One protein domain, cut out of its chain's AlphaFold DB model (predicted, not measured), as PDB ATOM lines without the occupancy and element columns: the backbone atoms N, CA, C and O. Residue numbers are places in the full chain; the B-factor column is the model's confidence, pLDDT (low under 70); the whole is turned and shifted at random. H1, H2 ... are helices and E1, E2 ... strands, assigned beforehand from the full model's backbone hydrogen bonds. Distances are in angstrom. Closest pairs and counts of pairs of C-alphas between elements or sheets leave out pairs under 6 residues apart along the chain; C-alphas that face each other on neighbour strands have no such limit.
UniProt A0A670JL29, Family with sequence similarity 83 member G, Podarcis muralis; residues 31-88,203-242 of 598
ATOM      1  N   PHE A  31     209.861 229.015 192.050       93.94
ATOM      2  CA  PHE A  31     209.876 229.335 190.631       93.94
ATOM      3  C   PHE A  31     209.528 230.801 190.376       93.94
ATOM      4  O   PHE A  31     208.913 231.468 191.206       93.94
ATOM      5  N   MET A  32     209.945 231.288 189.213       93.81
ATOM      6  CA  MET A  32     209.619 232.596 188.664       93.81
ATOM      7  C   MET A  32     208.977 232.394 187.292       93.81
ATOM      8  O   MET A  32     209.376 231.506 186.539       93.81
ATOM      9  N   PHE A  33     207.988 233.219 186.974       91.88
ATOM     10  CA  PHE A  33     207.238 233.183 185.724       91.88
ATOM     11  C   PHE A  33     207.313 234.569 185.082       91.88
ATOM     12  O   PHE A  33     207.118 235.570 185.771       91.88
ATOM     13  N   VAL A  34     207.659 234.631 183.796       90.88
ATOM     14  CA  VAL A  34     208.001 235.872 183.088       90.88
ATOM     15  C   VAL A  34     207.311 235.876 181.722       90.88
ATOM     16  O   VAL A  34     207.358 234.876 181.012       90.88
ATOM     17  N   ASP A  35     206.647 236.989 181.400       89.31
ATOM     18  CA  ASP A  35     205.937 237.342 180.149       89.31
ATOM     19  C   ASP A  35     204.902 236.344 179.572       89.31
ATOM     20  O   ASP A  35     204.213 236.678 178.610       89.31
ATOM     21  N   GLY A  36     204.736 235.151 180.155       85.94
ATOM     22  CA  GLY A  36     203.864 234.078 179.654       85.94
ATOM     23  C   GLY A  36     204.583 232.986 178.849       85.94
ATOM     24  O   GLY A  36     203.993 231.946 178.575       85.94
ATOM     25  N   ASP A  37     205.854 233.187 178.498       88.38
ATOM     26  CA  ASP A  37     206.657 232.323 177.614       88.38
ATOM     27  C   ASP A  37     207.858 231.652 178.315       88.38
ATOM     28  O   ASP A  37     208.450 230.718 177.761       88.38
ATOM     29  N   LYS A  38     208.230 232.123 179.517       92.06
ATOM     30  CA  LYS A  38     209.433 231.714 180.259       92.06
ATOM     31  C   LYS A  38     209.109 231.408 181.723       92.06
ATOM     32  O   LYS A  38     208.673 232.279 182.476       92.06
ATOM     33  N   ALA A  39     209.419 230.189 182.158       94.44
ATOM     34  CA  ALA A  39     209.445 229.799 183.565       94.44
ATOM     35  C   ALA A  39     210.886 229.488 184.005       94.44
ATOM     36  O   ALA A  39     211.698 228.995 183.225       94.44
ATOM     37  N   MET A  40     211.214 229.768 185.264       93.38
ATOM     38  CA  MET A  40     212.503 229.436 185.875       93.38
ATOM     39  C   MET A  40     212.256 228.737 187.208       93.38
ATOM     40  O   MET A  40     211.486 229.248 188.012       93.38
ATOM     41  N   SER A  41     212.898 227.600 187.466       93.62
ATOM     42  CA  SER A  41     212.719 226.809 188.695       93.62
ATOM     43  C   SER A  41     214.071 226.326 189.212       93.62
ATOM     44  O   SER A  41     214.957 226.035 188.410       93.62
ATOM     45  N   GLY A  42     214.280 226.245 190.528       92.81
ATOM     46  CA  GLY A  42     215.589 225.845 191.053       92.81
ATOM     47  C   GLY A  42     215.747 225.886 192.569       92.81
ATOM     48  O   GLY A  42     214.799 226.118 193.317       92.81
ATOM     49  N   SER A  43     216.983 225.670 193.025       92.19
ATOM     50  CA  SER A  43     217.338 225.707 194.452       92.19
ATOM     51  C   SER A  43     217.393 227.131 195.014       92.19
ATOM     52  O   SER A  43     217.193 227.323 196.217       92.19
ATOM     53  N   TYR A  44     217.660 228.116 194.151       92.69
ATOM     54  CA  TYR A  44     217.985 229.492 194.521       92.69
ATOM     55  C   TYR A  44     216.896 230.171 195.360       92.69
ATOM     56  O   TYR A  44     215.702 230.076 195.076       92.69
ATOM     57  N   SER A  45     217.328 230.885 196.395       92.19
ATOM     58  CA  SER A  45     216.489 231.740 197.236       92.19
ATOM     59  C   SER A  45     216.834 233.202 196.963       92.19
ATOM     60  O   SER A  45     217.991 233.519 196.708       92.19
ATOM     61  N   PHE A  46     215.886 234.123 197.137       90.31
ATOM     62  CA  PHE A  46     216.201 235.555 197.210       90.31
ATOM     63  C   PHE A  46     216.785 235.914 198.593       90.31
ATOM     64  O   PHE A  46     216.181 236.641 199.375       90.31
ATOM     65  N   THR A  47     217.955 235.347 198.914       91.62
ATOM     66  CA  THR A  47     218.706 235.564 200.162       91.62
ATOM     67  C   THR A  47     220.173 235.875 199.871       91.62
ATOM     68  O   THR A  47     220.732 235.455 198.860       91.62
ATOM     69  N   TRP A  48     220.831 236.581 200.794       88.06
ATOM     70  CA  TRP A  48     222.258 236.899 200.677       88.06
ATOM     71  C   TRP A  48     223.151 235.644 200.663       88.06
ATOM     72  O   TRP A  48     224.140 235.616 199.936       88.06
ATOM     73  N   SER A  49     222.780 234.582 201.396       86.62
ATOM     74  CA  SER A  49     223.506 233.299 201.382       86.62
ATOM     75  C   SER A  49     223.529 232.681 199.981       86.62
ATOM     76  O   SER A  49     224.594 232.320 199.481       86.62
ATOM     77  N   ALA A  50     222.379 232.659 199.303       86.69
ATOM     78  CA  ALA A  50     222.229 232.048 197.990       86.69
ATOM     79  C   ALA A  50     223.005 232.812 196.907       86.69
ATOM     80  O   ALA A  50     223.457 232.220 195.932       86.69
ATOM     81  N   ALA A  51     223.188 234.117 197.119       81.50
ATOM     82  CA  ALA A  51     223.955 235.040 196.291       81.50
ATOM     83  C   ALA A  51     225.481 235.028 196.556       81.50
ATOM     84  O   ALA A  51     226.215 235.759 195.886       81.50
ATOM     85  N   ARG A  52     225.971 234.270 197.551       78.69
ATOM     86  CA  ARG A  52     227.380 234.290 198.003       78.69
ATOM     87  C   ARG A  52     227.931 232.897 198.276       78.69
ATOM     88  O   ARG A  52     228.830 232.445 197.575       78.69
ATOM     89  N   THR A  53     227.380 232.231 199.281       85.56
ATOM     90  CA  THR A  53     227.894 230.992 199.869       85.56
ATOM     91  C   THR A  53     227.343 229.756 199.167       85.56
ATOM     92  O   THR A  53     228.084 228.812 198.893       85.56
ATOM     93  N   ASP A  54     226.043 229.752 198.869       84.44
ATOM     94  CA  ASP A  54     225.345 228.524 198.496       84.44
ATOM     95  C   ASP A  54     225.529 228.240 196.993       84.44
ATOM     96  O   ASP A  54     225.350 229.122 196.147       84.44
ATOM     97  N   ARG A  55     225.865 226.994 196.632       87.12
ATOM     98  CA  ARG A  55     225.932 226.561 195.226       87.12
ATOM     99  C   ARG A  55     224.517 226.316 194.711       87.12
ATOM    100  O   ARG A  55     223.847 225.405 195.188       87.12
ATOM    101  N   ASN A  56     224.075 227.111 193.740       89.50
ATOM    102  CA  ASN A  56     222.701 227.079 193.244       89.50
ATOM    103  C   ASN A  56     222.591 226.686 191.766       89.50
ATOM    104  O   ASN A  56     223.447 227.013 190.943       89.50
ATOM    105  N   ILE A  57     221.485 226.013 191.446       90.31
ATOM    106  CA  ILE A  57     221.092 225.615 190.090       90.31
ATOM    107  C   ILE A  57     219.734 226.255 189.790       90.31
ATOM    108  O   ILE A  57     218.831 226.214 190.632       90.31
ATOM    109  N   ILE A  58     219.595 226.837 188.595       92.94
ATOM    110  CA  ILE A  58     218.321 227.311 188.048       92.94
ATOM    111  C   ILE A  58     218.123 226.697 186.661       92.94
ATOM    112  O   ILE A  58     218.973 226.803 185.780       92.94
ATOM    113  N   SER A  59     216.962 226.096 186.454       90.81
ATOM    114  CA  SER A  59     216.522 225.552 185.176       90.81
ATOM    115  C   SER A  59     215.559 226.534 184.520       90.81
ATOM    116  O   SER A  59     214.560 226.919 185.130       90.81
ATOM    117  N   VAL A  60     215.852 226.935 183.285       92.94
ATOM    118  CA  VAL A  60     214.996 227.792 182.457       92.94
ATOM    119  C   VAL A  60     214.186 226.902 181.518       92.94
ATOM    120  O   VAL A  60     214.702 225.958 180.922       92.94
ATOM    121  N   LEU A  61     212.894 227.192 181.428       90.62
ATOM    122  CA  LEU A  61     211.884 226.363 180.788       90.62
ATOM    123  C   LEU A  61     211.027 227.238 179.868       90.62
ATOM    124  O   LEU A  61     210.582 228.316 180.264       90.62
ATOM    125  N   THR A  62     210.802 226.772 178.642       91.31
ATOM    126  CA  THR A  62     210.134 227.520 177.567       91.31
ATOM    127  C   THR A  62     209.143 226.642 176.802       91.31
ATOM    128  O   THR A  62     209.235 225.411 176.805       91.31
ATOM    129  N   GLY A  63     208.175 227.274 176.137       89.56
ATOM    130  CA  GLY A  63     207.103 226.572 175.425       89.56
ATOM    131  C   GLY A  63     206.093 225.915 176.376       89.56
ATOM    132  O   GLY A  63     205.956 226.325 177.522       89.56
ATOM    133  N   GLN A  64     205.383 224.882 175.913       89.19
ATOM    134  CA  GLN A  64     204.171 224.349 176.566       89.19
ATOM    135  C   GLN A  64     204.317 223.972 178.057       89.19
ATOM    136  O   GLN A  64     203.350 224.043 178.809       89.19
ATOM    137  N   VAL A  65     205.519 223.612 178.523       89.06
ATOM    138  CA  VAL A  65     205.778 223.330 179.950       89.06
ATOM    139  C   VAL A  65     205.467 224.532 180.859       89.06
ATOM    140  O   VAL A  65     205.104 224.351 182.018       89.06
ATOM    141  N   VAL A  66     205.548 225.754 180.327       93.00
ATOM    142  CA  VAL A  66     205.264 227.009 181.033       93.00
ATOM    143  C   VAL A  66     203.796 227.088 181.478       93.00
ATOM    144  O   VAL A  66     203.532 227.574 182.576       93.00
ATOM    145  N   GLU A  67     202.852 226.488 180.739       92.50
ATOM    146  CA  GLU A  67     201.440 226.393 181.155       92.50
ATOM    147  C   GLU A  67     201.246 225.658 182.491       92.50
ATOM    148  O   GLU A  67     200.298 225.938 183.225       92.50
ATOM    149  N   ALA A  68     202.114 224.691 182.816       92.50
ATOM    150  CA  ALA A  68     202.032 223.962 184.079       92.50
ATOM    151  C   ALA A  68     202.444 224.852 185.264       92.50
ATOM    152  O   ALA A  68     201.819 224.795 186.323       92.50
ATOM    153  N   PHE A  69     203.441 225.721 185.066       93.88
ATOM    154  CA  PHE A  69     203.866 226.704 186.067       93.88
ATOM    155  C   PHE A  69     202.842 227.831 186.243       93.88
ATOM    156  O   PHE A  69     202.653 228.288 187.366       93.88
ATOM    157  N   ASP A  70     202.142 228.240 185.179       93.62
ATOM    158  CA  ASP A  70     201.009 229.172 185.273       93.62
ATOM    159  C   ASP A  70     199.853 228.566 186.087       93.62
ATOM    160  O   ASP A  70     199.436 229.135 187.095       93.62
ATOM    161  N   LYS A  71     199.403 227.351 185.745       93.88
ATOM    162  CA  LYS A  71     198.353 226.636 186.500       93.88
ATOM    163  C   LYS A  71     198.722 226.475 187.982       93.88
ATOM    164  O   LYS A  71     197.903 226.769 188.852       93.88
ATOM    165  N   GLN A  72     199.971 226.107 188.278       93.25
ATOM    166  CA  GLN A  72     200.472 226.022 189.653       93.25
ATOM    167  C   GLN A  72     200.533 227.394 190.350       93.25
ATOM    168  O   GLN A  72     200.222 227.504 191.536       93.25
ATOM    169  N   PHE A  73     200.917 228.460 189.640       93.44
ATOM    170  CA  PHE A  73     200.891 229.820 190.178       93.44
ATOM    171  C   PHE A  73     199.463 230.265 190.511       93.44
ATOM    172  O   PHE A  73     199.245 230.836 191.577       93.44
ATOM    173  N   GLN A  74     198.489 229.969 189.649       94.00
ATOM    174  CA  GLN A  74     197.077 230.289 189.870       94.00
ATOM    175  C   GLN A  74     196.513 229.554 191.096       94.00
ATOM    176  O   GLN A  74     195.884 230.190 191.942       94.00
ATOM    177  N   GLU A  75     196.800 228.258 191.254       93.88
ATOM    178  CA  GLU A  75     196.435 227.474 192.445       93.88
ATOM    179  C   GLU A  75     197.046 228.068 193.728       93.88
ATOM    180  O   GLU A  75     196.335 228.378 194.689       93.88
ATOM    181  N   LEU A  76     198.358 228.329 193.727       93.50
ATOM    182  CA  LEU A  76     199.040 228.963 194.858       93.50
ATOM    183  C   LEU A  76     198.498 230.372 195.144       93.50
ATOM    184  O   LEU A  76     198.390 230.757 196.309       93.50
ATOM    185  N   TYR A  77     198.118 231.137 194.116       93.44
ATOM    186  CA  TYR A  77     197.522 232.465 194.259       93.44
ATOM    187  C   TYR A  77     196.126 232.390 194.896       93.44
ATOM    188  O   TYR A  77     195.860 233.150 195.833       93.44
ATOM    189  N   LEU A  78     195.280 231.446 194.463       94.81
ATOM    190  CA  LEU A  78     193.960 231.157 195.044       94.81
ATOM    191  C   LEU A  78     194.058 230.791 196.534       94.81
ATOM    192  O   LEU A  78     193.292 231.312 197.344       94.81
ATOM    193  N   MET A  79     195.033 229.957 196.914       92.44
ATOM    194  CA  MET A  79     195.254 229.542 198.308       92.44
ATOM    195  C   MET A  79     195.965 230.601 199.176       92.44
ATOM    196  O   MET A  79     195.910 230.543 200.408       92.44
ATOM    197  N   SER A  80     196.663 231.560 198.562       94.38
ATOM    198  CA  SER A  80     197.467 232.566 199.272       94.38
ATOM    199  C   SER A  80     196.641 233.686 199.918       94.38
ATOM    200  O   SER A  80     195.566 234.061 199.451       94.38
ATOM    201  N   ARG A  81     197.194 234.313 200.959       93.12
ATOM    202  CA  ARG A  81     196.609 235.446 201.695       93.12
ATOM    203  C   ARG A  81     197.359 236.738 201.356       93.12
ATOM    204  O   ARG A  81     198.577 236.727 201.209       93.12
ATOM    205  N   GLY A  82     196.652 237.859 201.219       90.88
ATOM    206  CA  GLY A  82     197.278 239.155 200.922       90.88
ATOM    207  C   GLY A  82     198.106 239.697 202.092       90.88
ATOM    208  O   GLY A  82     197.660 239.628 203.236       90.88
ATOM    209  N   VAL A  83     199.282 240.268 201.808       89.44
ATOM    210  CA  VAL A  83     200.120 240.955 202.806       89.44
ATOM    211  C   VAL A  83     199.977 242.466 202.640       89.44
ATOM    212  O   VAL A  83     200.166 243.003 201.551       89.44
ATOM    213  N   SER A  84     199.675 243.172 203.731       81.44
ATOM    214  CA  SER A  84     199.719 244.636 203.756       81.44
ATOM    215  C   SER A  84     201.138 245.105 204.064       81.44
ATOM    216  O   SER A  84     201.597 244.971 205.193       81.44
ATOM    217  N   LEU A  85     201.818 245.697 203.081       74.44
ATOM    218  CA  LEU A  85     203.138 246.313 203.278       74.44
ATOM    219  C   LEU A  85     203.058 247.694 203.963       74.44
ATOM    220  O   LEU A  85     204.086 248.269 204.296       74.44
ATOM    221  N   LYS A  86     201.849 248.228 204.201       71.06
ATOM    222  CA  LYS A  86     201.604 249.603 204.689       71.06
ATOM    223  C   LYS A  86     202.196 249.920 206.072       71.06
ATOM    224  O   LYS A  86     202.256 251.086 206.437       71.06
ATOM    225  N   SER A  87     202.560 248.902 206.851       61.56
ATOM    226  CA  SER A  87     203.174 249.035 208.179       61.56
ATOM    227  C   SER A  87     204.682 248.764 208.183       61.56
ATOM    228  O   SER A  87     205.284 248.732 209.252       61.56
ATOM    229  N   ILE A  88     205.285 248.526 207.017       62.41
ATOM    230  CA  ILE A  88     206.737 248.454 206.863       62.41
ATOM    231  C   ILE A  88     207.199 249.872 206.512       62.41
ATOM    232  O   ILE A  88     206.811 250.364 205.448       62.41
ATOM    233  N   GLU A 203     223.375 220.669 178.438       63.97
ATOM    234  CA  GLU A 203     222.128 221.403 178.701       63.97
ATOM    235  C   GLU A 203     222.361 222.792 179.323       63.97
ATOM    236  O   GLU A 203     221.407 223.504 179.626       63.97
ATOM    237  N   ILE A 204     223.616 223.198 179.542       74.00
ATOM    238  CA  ILE A 204     223.971 224.441 180.235       74.00
ATOM    239  C   ILE A 204     223.877 225.620 179.253       74.00
ATOM    240  O   ILE A 204     224.713 225.773 178.369       74.00
ATOM    241  N   LEU A 205     222.883 226.494 179.443       70.12
ATOM    242  CA  LEU A 205     222.743 227.761 178.709       70.12
ATOM    243  C   LEU A 205     223.819 228.788 179.080       70.12
ATOM    244  O   LEU A 205     224.087 229.707 178.310       70.12
ATOM    245  N   GLY A 206     224.382 228.678 180.283       74.19
ATOM    246  CA  GLY A 206     225.426 229.568 180.773       74.19
ATOM    247  C   GLY A 206     225.402 229.726 182.288       74.19
ATOM    248  O   GLY A 206     224.907 228.867 183.023       74.19
ATOM    249  N   TYR A 207     225.947 230.849 182.753       76.69
ATOM    250  CA  TYR A 207     226.150 231.135 184.169       76.69
ATOM    251  C   TYR A 207     225.702 232.553 184.519       76.69
ATOM    252  O   TYR A 207     226.110 233.511 183.862       76.69
ATOM    253  N   ILE A 208     224.915 232.699 185.586       75.31
ATOM    254  CA  ILE A 208     224.615 234.012 186.174       75.31
ATOM    255  C   ILE A 208     225.665 234.286 187.249       75.31
ATOM    256  O   ILE A 208     225.665 233.655 188.307       75.31
ATOM    257  N   ASN A 209     226.564 235.226 186.960       75.19
ATOM    258  CA  ASN A 209     227.570 235.709 187.900       75.19
ATOM    259  C   ASN A 209     226.918 236.706 188.869       75.19
ATOM    260  O   ASN A 209     226.465 237.769 188.442       75.19
ATOM    261  N   ILE A 210     226.889 236.392 190.162       70.31
ATOM    262  CA  ILE A 210     226.326 237.268 191.192       70.31
ATOM    263  C   ILE A 210     227.447 238.053 191.872       70.31
ATOM    264  O   ILE A 210     228.396 237.488 192.421       70.31
ATOM    265  N   PHE A 211     227.313 239.377 191.839       63.78
ATOM    266  CA  PHE A 211     228.250 240.339 192.409       63.78
ATOM    267  C   PHE A 211     227.582 241.202 193.488       63.78
ATOM    268  O   PHE A 211     226.358 241.286 193.576       63.78
ATOM    269  N   ASP A 212     228.390 241.844 194.333       58.28
ATOM    270  CA  ASP A 212     227.911 242.903 195.222       58.28
ATOM    271  C   ASP A 212     228.099 244.264 194.536       58.28
ATOM    272  O   ASP A 212     229.235 244.565 194.161       58.28
ATOM    273  N   PRO A 213     227.073 245.125 194.412       61.19
ATOM    274  CA  PRO A 213     227.279 246.501 193.952       61.19
ATOM    275  C   PRO A 213     228.220 247.311 194.866       61.19
ATOM    276  O   PRO A 213     228.773 248.321 194.434       61.19
ATOM    277  N   LYS A 214     228.442 246.882 196.119       66.12
ATOM    278  CA  LYS A 214     229.348 247.539 197.075       66.12
ATOM    279  C   LYS A 214     230.819 247.121 196.924       66.12
ATOM    280  O   LYS A 214     231.690 247.846 197.404       66.12
ATOM    281  N   ILE A 215     231.128 245.996 196.268       65.00
ATOM    282  CA  ILE A 215     232.509 245.493 196.135       65.00
ATOM    283  C   ILE A 215     233.083 245.911 194.775       65.00
ATOM    284  O   ILE A 215     232.758 245.348 193.735       65.00
ATOM    285  N   LYS A 216     233.980 246.904 194.789       63.22
ATOM    286  CA  LYS A 216     234.504 247.574 193.579       63.22
ATOM    287  C   LYS A 216     235.615 246.811 192.832       63.22
ATOM    288  O   LYS A 216     236.088 247.289 191.809       63.22
ATOM    289  N   ASN A 217     236.041 245.654 193.339       57.69
ATOM    290  CA  ASN A 217     236.962 244.722 192.681       57.69
ATOM    291  C   ASN A 217     236.598 243.295 193.112       57.69
ATOM    292  O   ASN A 217     236.749 242.956 194.283       57.69
ATOM    293  N   ILE A 218     236.105 242.477 192.181       58.66
ATOM    294  CA  ILE A 218     235.671 241.093 192.426       58.66
ATOM    295  C   ILE A 218     236.429 240.188 191.458       58.66
ATOM    296  O   ILE A 218     236.330 240.367 190.244       58.66
ATOM    297  N   GLN A 219     237.178 239.211 191.972       64.12
ATOM    298  CA  GLN A 219     237.812 238.207 191.116       64.12
ATOM    299  C   GLN A 219     236.789 237.167 190.631       64.12
ATOM    300  O   GLN A 219     235.839 236.828 191.337       64.12
ATOM    301  N   LEU A 220     237.021 236.592 189.446       58.47
ATOM    302  CA  LEU A 220     236.198 235.511 188.871       58.47
ATOM    303  C   LEU A 220     236.128 234.256 189.768       58.47
ATOM    304  O   LEU A 220     235.164 233.503 189.696       58.47
ATOM    305  N   SER A 221     237.116 234.066 190.646       58.38
ATOM    306  CA  SER A 221     237.181 233.024 191.682       58.38
ATOM    307  C   SER A 221     236.366 233.329 192.949       58.38
ATOM    308  O   SER A 221     236.156 232.433 193.761       58.38
ATOM    309  N   GLN A 222     235.931 234.579 193.143       57.12
ATOM    310  CA  GLN A 222     235.257 235.067 194.356       57.12
ATOM    311  C   GLN A 222     233.761 235.356 194.150       57.12
ATOM    312  O   GLN A 222     233.041 235.599 195.118       57.12
ATOM    313  N   MET A 223     233.283 235.353 192.904       64.00
ATOM    314  CA  MET A 223     231.863 235.507 192.584       64.00
ATOM    315  C   MET A 223     231.111 234.179 192.707       64.00
ATOM    316  O   MET A 223     231.596 233.132 192.276       64.00
ATOM    317  N   ASN A 224     229.888 234.226 193.237       62.50
ATOM    318  CA  ASN A 224     228.973 233.093 193.149       62.50
ATOM    319  C   ASN A 224     228.443 233.001 191.707       62.50
ATOM    320  O   ASN A 224     228.153 234.025 191.083       62.50
ATOM    321  N   ARG A 225     228.353 231.787 191.155       72.81
ATOM    322  CA  ARG A 225     227.937 231.549 189.766       72.81
ATOM    323  C   ARG A 225     226.835 230.496 189.748       72.81
ATOM    324  O   ARG A 225     227.094 229.322 190.012       72.81
ATOM    325  N   ILE A 226     225.611 230.913 189.432       74.88
ATOM    326  CA  ILE A 226     224.472 230.000 189.270       74.88
ATOM    327  C   ILE A 226     224.574 229.328 187.904       74.88
ATOM    328  O   ILE A 226     224.695 230.023 186.895       74.88
ATOM    329  N   LYS A 227     224.468 227.995 187.864       81.12
ATOM    330  CA  LYS A 227     224.346 227.246 186.603       81.12
ATOM    331  C   LYS A 227     222.930 227.411 186.046       81.12
ATOM    332  O   LYS A 227     221.966 227.171 186.776       81.12
ATOM    333  N   VAL A 228     222.822 227.805 184.777       78.50
ATOM    334  CA  VAL A 228     221.551 227.970 184.057       78.50
ATOM    335  C   VAL A 228     221.404 226.848 183.033       78.50
ATOM    336  O   VAL A 228     222.252 226.738 182.150       78.50
ATOM    337  N   CYS A 229     220.340 226.043 183.116       79.75
ATOM    338  CA  CYS A 229     220.132 224.890 182.224       79.75
ATOM    339  C   CYS A 229     218.826 224.965 181.409       79.75
ATOM    340  O   CYS A 229     217.811 225.437 181.917       79.75
ATOM    341  N   ASP A 230     218.845 224.452 180.175       78.50
ATOM    342  CA  ASP A 230     217.712 224.303 179.250       78.50
ATOM    343  C   ASP A 230     217.222 222.847 179.198       78.50
ATOM    344  O   ASP A 230     217.754 222.007 178.472       78.50
ATOM    345  N   ILE A 231     216.146 222.565 179.932       67.69
ATOM    346  CA  ILE A 231     215.552 221.219 180.029       67.69
ATOM    347  C   ILE A 231     214.539 220.961 178.884       67.69
ATOM    348  O   ILE A 231     213.960 219.874 178.779       67.69
ATOM    349  N   SER A 232     214.338 221.912 177.953       62.97
ATOM    350  CA  SER A 232     213.478 221.683 176.775       62.97
ATOM    351  C   SER A 232     214.023 220.559 175.878       62.97
ATOM    352  O   SER A 232     213.246 219.801 175.291       62.97
ATOM    353  N   LYS A 233     215.355 220.402 175.848       59.31
ATOM    354  CA  LYS A 233     216.085 219.375 175.086       59.31
ATOM    355  C   LYS A 233     216.210 218.044 175.830       59.31
ATOM    356  O   LYS A 233     216.075 217.004 175.189       59.31
ATOM    357  N   ALA A 234     216.358 218.061 177.158       58.22
ATOM    358  CA  ALA A 234     216.492 216.870 178.012       58.22
ATOM    359  C   ALA A 234     215.402 215.807 177.766       58.22
ATOM    360  O   ALA A 234     215.640 214.601 177.781       58.22
ATOM    361  N   ASN A 235     214.177 216.262 177.486       53.50
ATOM    362  CA  ASN A 235     213.017 215.400 177.261       53.50
ATOM    363  C   ASN A 235     212.887 214.878 175.814       53.50
ATOM    364  O   ASN A 235     211.984 214.089 175.529       53.50
ATOM    365  N   ALA A 236     213.757 215.291 174.887       59.62
ATOM    366  CA  ALA A 236     213.720 214.864 173.489       59.62
ATOM    367  C   ALA A 236     213.875 213.340 173.275       59.62
ATOM    368  O   ALA A 236     213.065 212.794 172.520       59.62
ATOM    369  N   PRO A 237     214.829 212.612 173.903       60.19
ATOM    370  CA  PRO A 237     214.916 211.155 173.754       60.19
ATOM    371  C   PRO A 237     213.674 210.438 174.301       60.19
ATOM    372  O   PRO A 237     213.113 209.588 173.612       60.19
ATOM    373  N   HIS A 238     213.167 210.838 175.472       60.84
ATOM    374  CA  HIS A 238     211.962 210.244 176.060       60.84
ATOM    375  C   HIS A 238     210.720 210.462 175.171       60.84
ATOM    376  O   HIS A 238     209.969 209.524 174.896       60.84
ATOM    377  N   LYS A 239     210.551 211.673 174.614       59.84
ATOM    378  CA  LYS A 239     209.498 211.972 173.629       59.84
ATOM    379  C   LYS A 239     209.643 211.159 172.336       59.84
ATOM    380  O   LYS A 239     208.626 210.732 171.792       59.84
ATOM    381  N   LYS A 240     210.866 210.910 171.848       61.91
ATOM    382  CA  LYS A 240     211.112 210.037 170.682       61.91
ATOM    383  C   LYS A 240     210.730 208.580 170.965       61.91
ATOM    384  O   LYS A 240     210.023 207.996 170.153       61.91
ATOM    385  N   MET A 241     211.109 208.035 172.123       63.44
ATOM    386  CA  MET A 241     210.785 206.660 172.533       63.44
ATOM    387  C   MET A 241     209.267 206.426 172.646       63.44
ATOM    388  O   MET A 241     208.749 205.441 172.115       63.44
ATOM    389  N   LEU A 242     208.541 207.371 173.258       58.41
ATOM    390  CA  LEU A 242     207.071 207.368 173.299       58.41
ATOM    391  C   LEU A 242     206.456 207.477 171.893       58.41
ATOM    392  O   LEU A 242     205.506 206.768 171.569       58.41
TER     393      LEU A 242
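AT A GLANCE: This is residues 31 to 88 and 203 to 242 of the 598 residues of the protein "Family with sequence similarity 83 member G" of Podarcis muralis (UniProt A0A670JL29). A strongly twisted sheet of five strands forms a wall, and the long helix H1 crosses one face of it at the E1 and E2 end, while the short helix H2 only grazes the sheet with its residues 231 to 233. Residues 74 to 88, the last part of H1 and a tail, stick out from the body, as do residues 213 to 218 of a loop and residues 235 to 242 with H3. The printed part has 98 residues, with three named helices and five named strands in the order E1 E2 E3 H1 E4 E5 H2 H3; the sheet runs E1 E2 E3 E5 E4 and is mixed, and the class is mixed, helices and strands. The whole is loose, with a radius of gyration of the C-alphas of 17.2 A, and flat, spanning 51 by 42 by 21 A.

HOW THE PARTS SIT: E1, residues 31 to 34, E2, residues 38 to 42, and E3, residues 57 to 62, form a meander, each strand the antiparallel neighbour of the one before. E1 and E2 are a hairpin, with N 32 and O 40 2.8 A apart, and E2 and E3 are another, with N 41 and O 59 2.9 A apart. E3 is parallel to E5, residues 224 to 230, at 32 degrees, with N 60 and O 229 2.8 A apart. E5 and E4, residues 204 to 210, are an antiparallel hairpin at 154 degrees, with N 210 and O 224 2.8 A apart. H1, residues 63 to 79, is on one face of the sheet, two layers in all, at a height over the sheet of 9.5 A. It lies over E1 and only just over E2, where 3 of its C-alphas fall, and runs across the strands, at 68 degrees to E1 on the local plane. The closest C-alphas of E2 and H1 are those of Ala 39 and Val 66, 5.6 A apart. H2, residues 231 to 234, only grazes the sheet; its closest C-alphas with E3 are those of Leu 61 and Ile 231, 6.4 A apart. H3, residues 236 to 242, is not on the sheet, and H2 and H3 meet only through their link. In H3 every O i to N i+4 pair is within hydrogen-bond range, in H1 10 of 13 are, and H2 is too short for such a pair.

IN THESE COORDINATES: E1 begins at C-alpha 31, (209.876, 229.335, 190.631). E3 measures 16.7 A, E4 17.0 A and E5 19.9 A from first to last C-alpha. H1 measures 25.9 A and ends at C-alpha 79, (195.254, 229.542, 198.308). H3 ends at C-alpha 242, (207.071, 207.368, 173.299).

THE WHOLE: The C-alphas of Ser 87 and Met 241, the two farthest apart, are 55.9 A apart. Residues 89 to 202 are not printed, and C-alphas 88 and 203 are 42.0 A apart across the cut. The links E2 to E3 and E4 to E5 are long. Mean pLDDT of the printed part is 79.6, with residues 87 to 88, 203, 211 to 224 and 231 to 242 under 70.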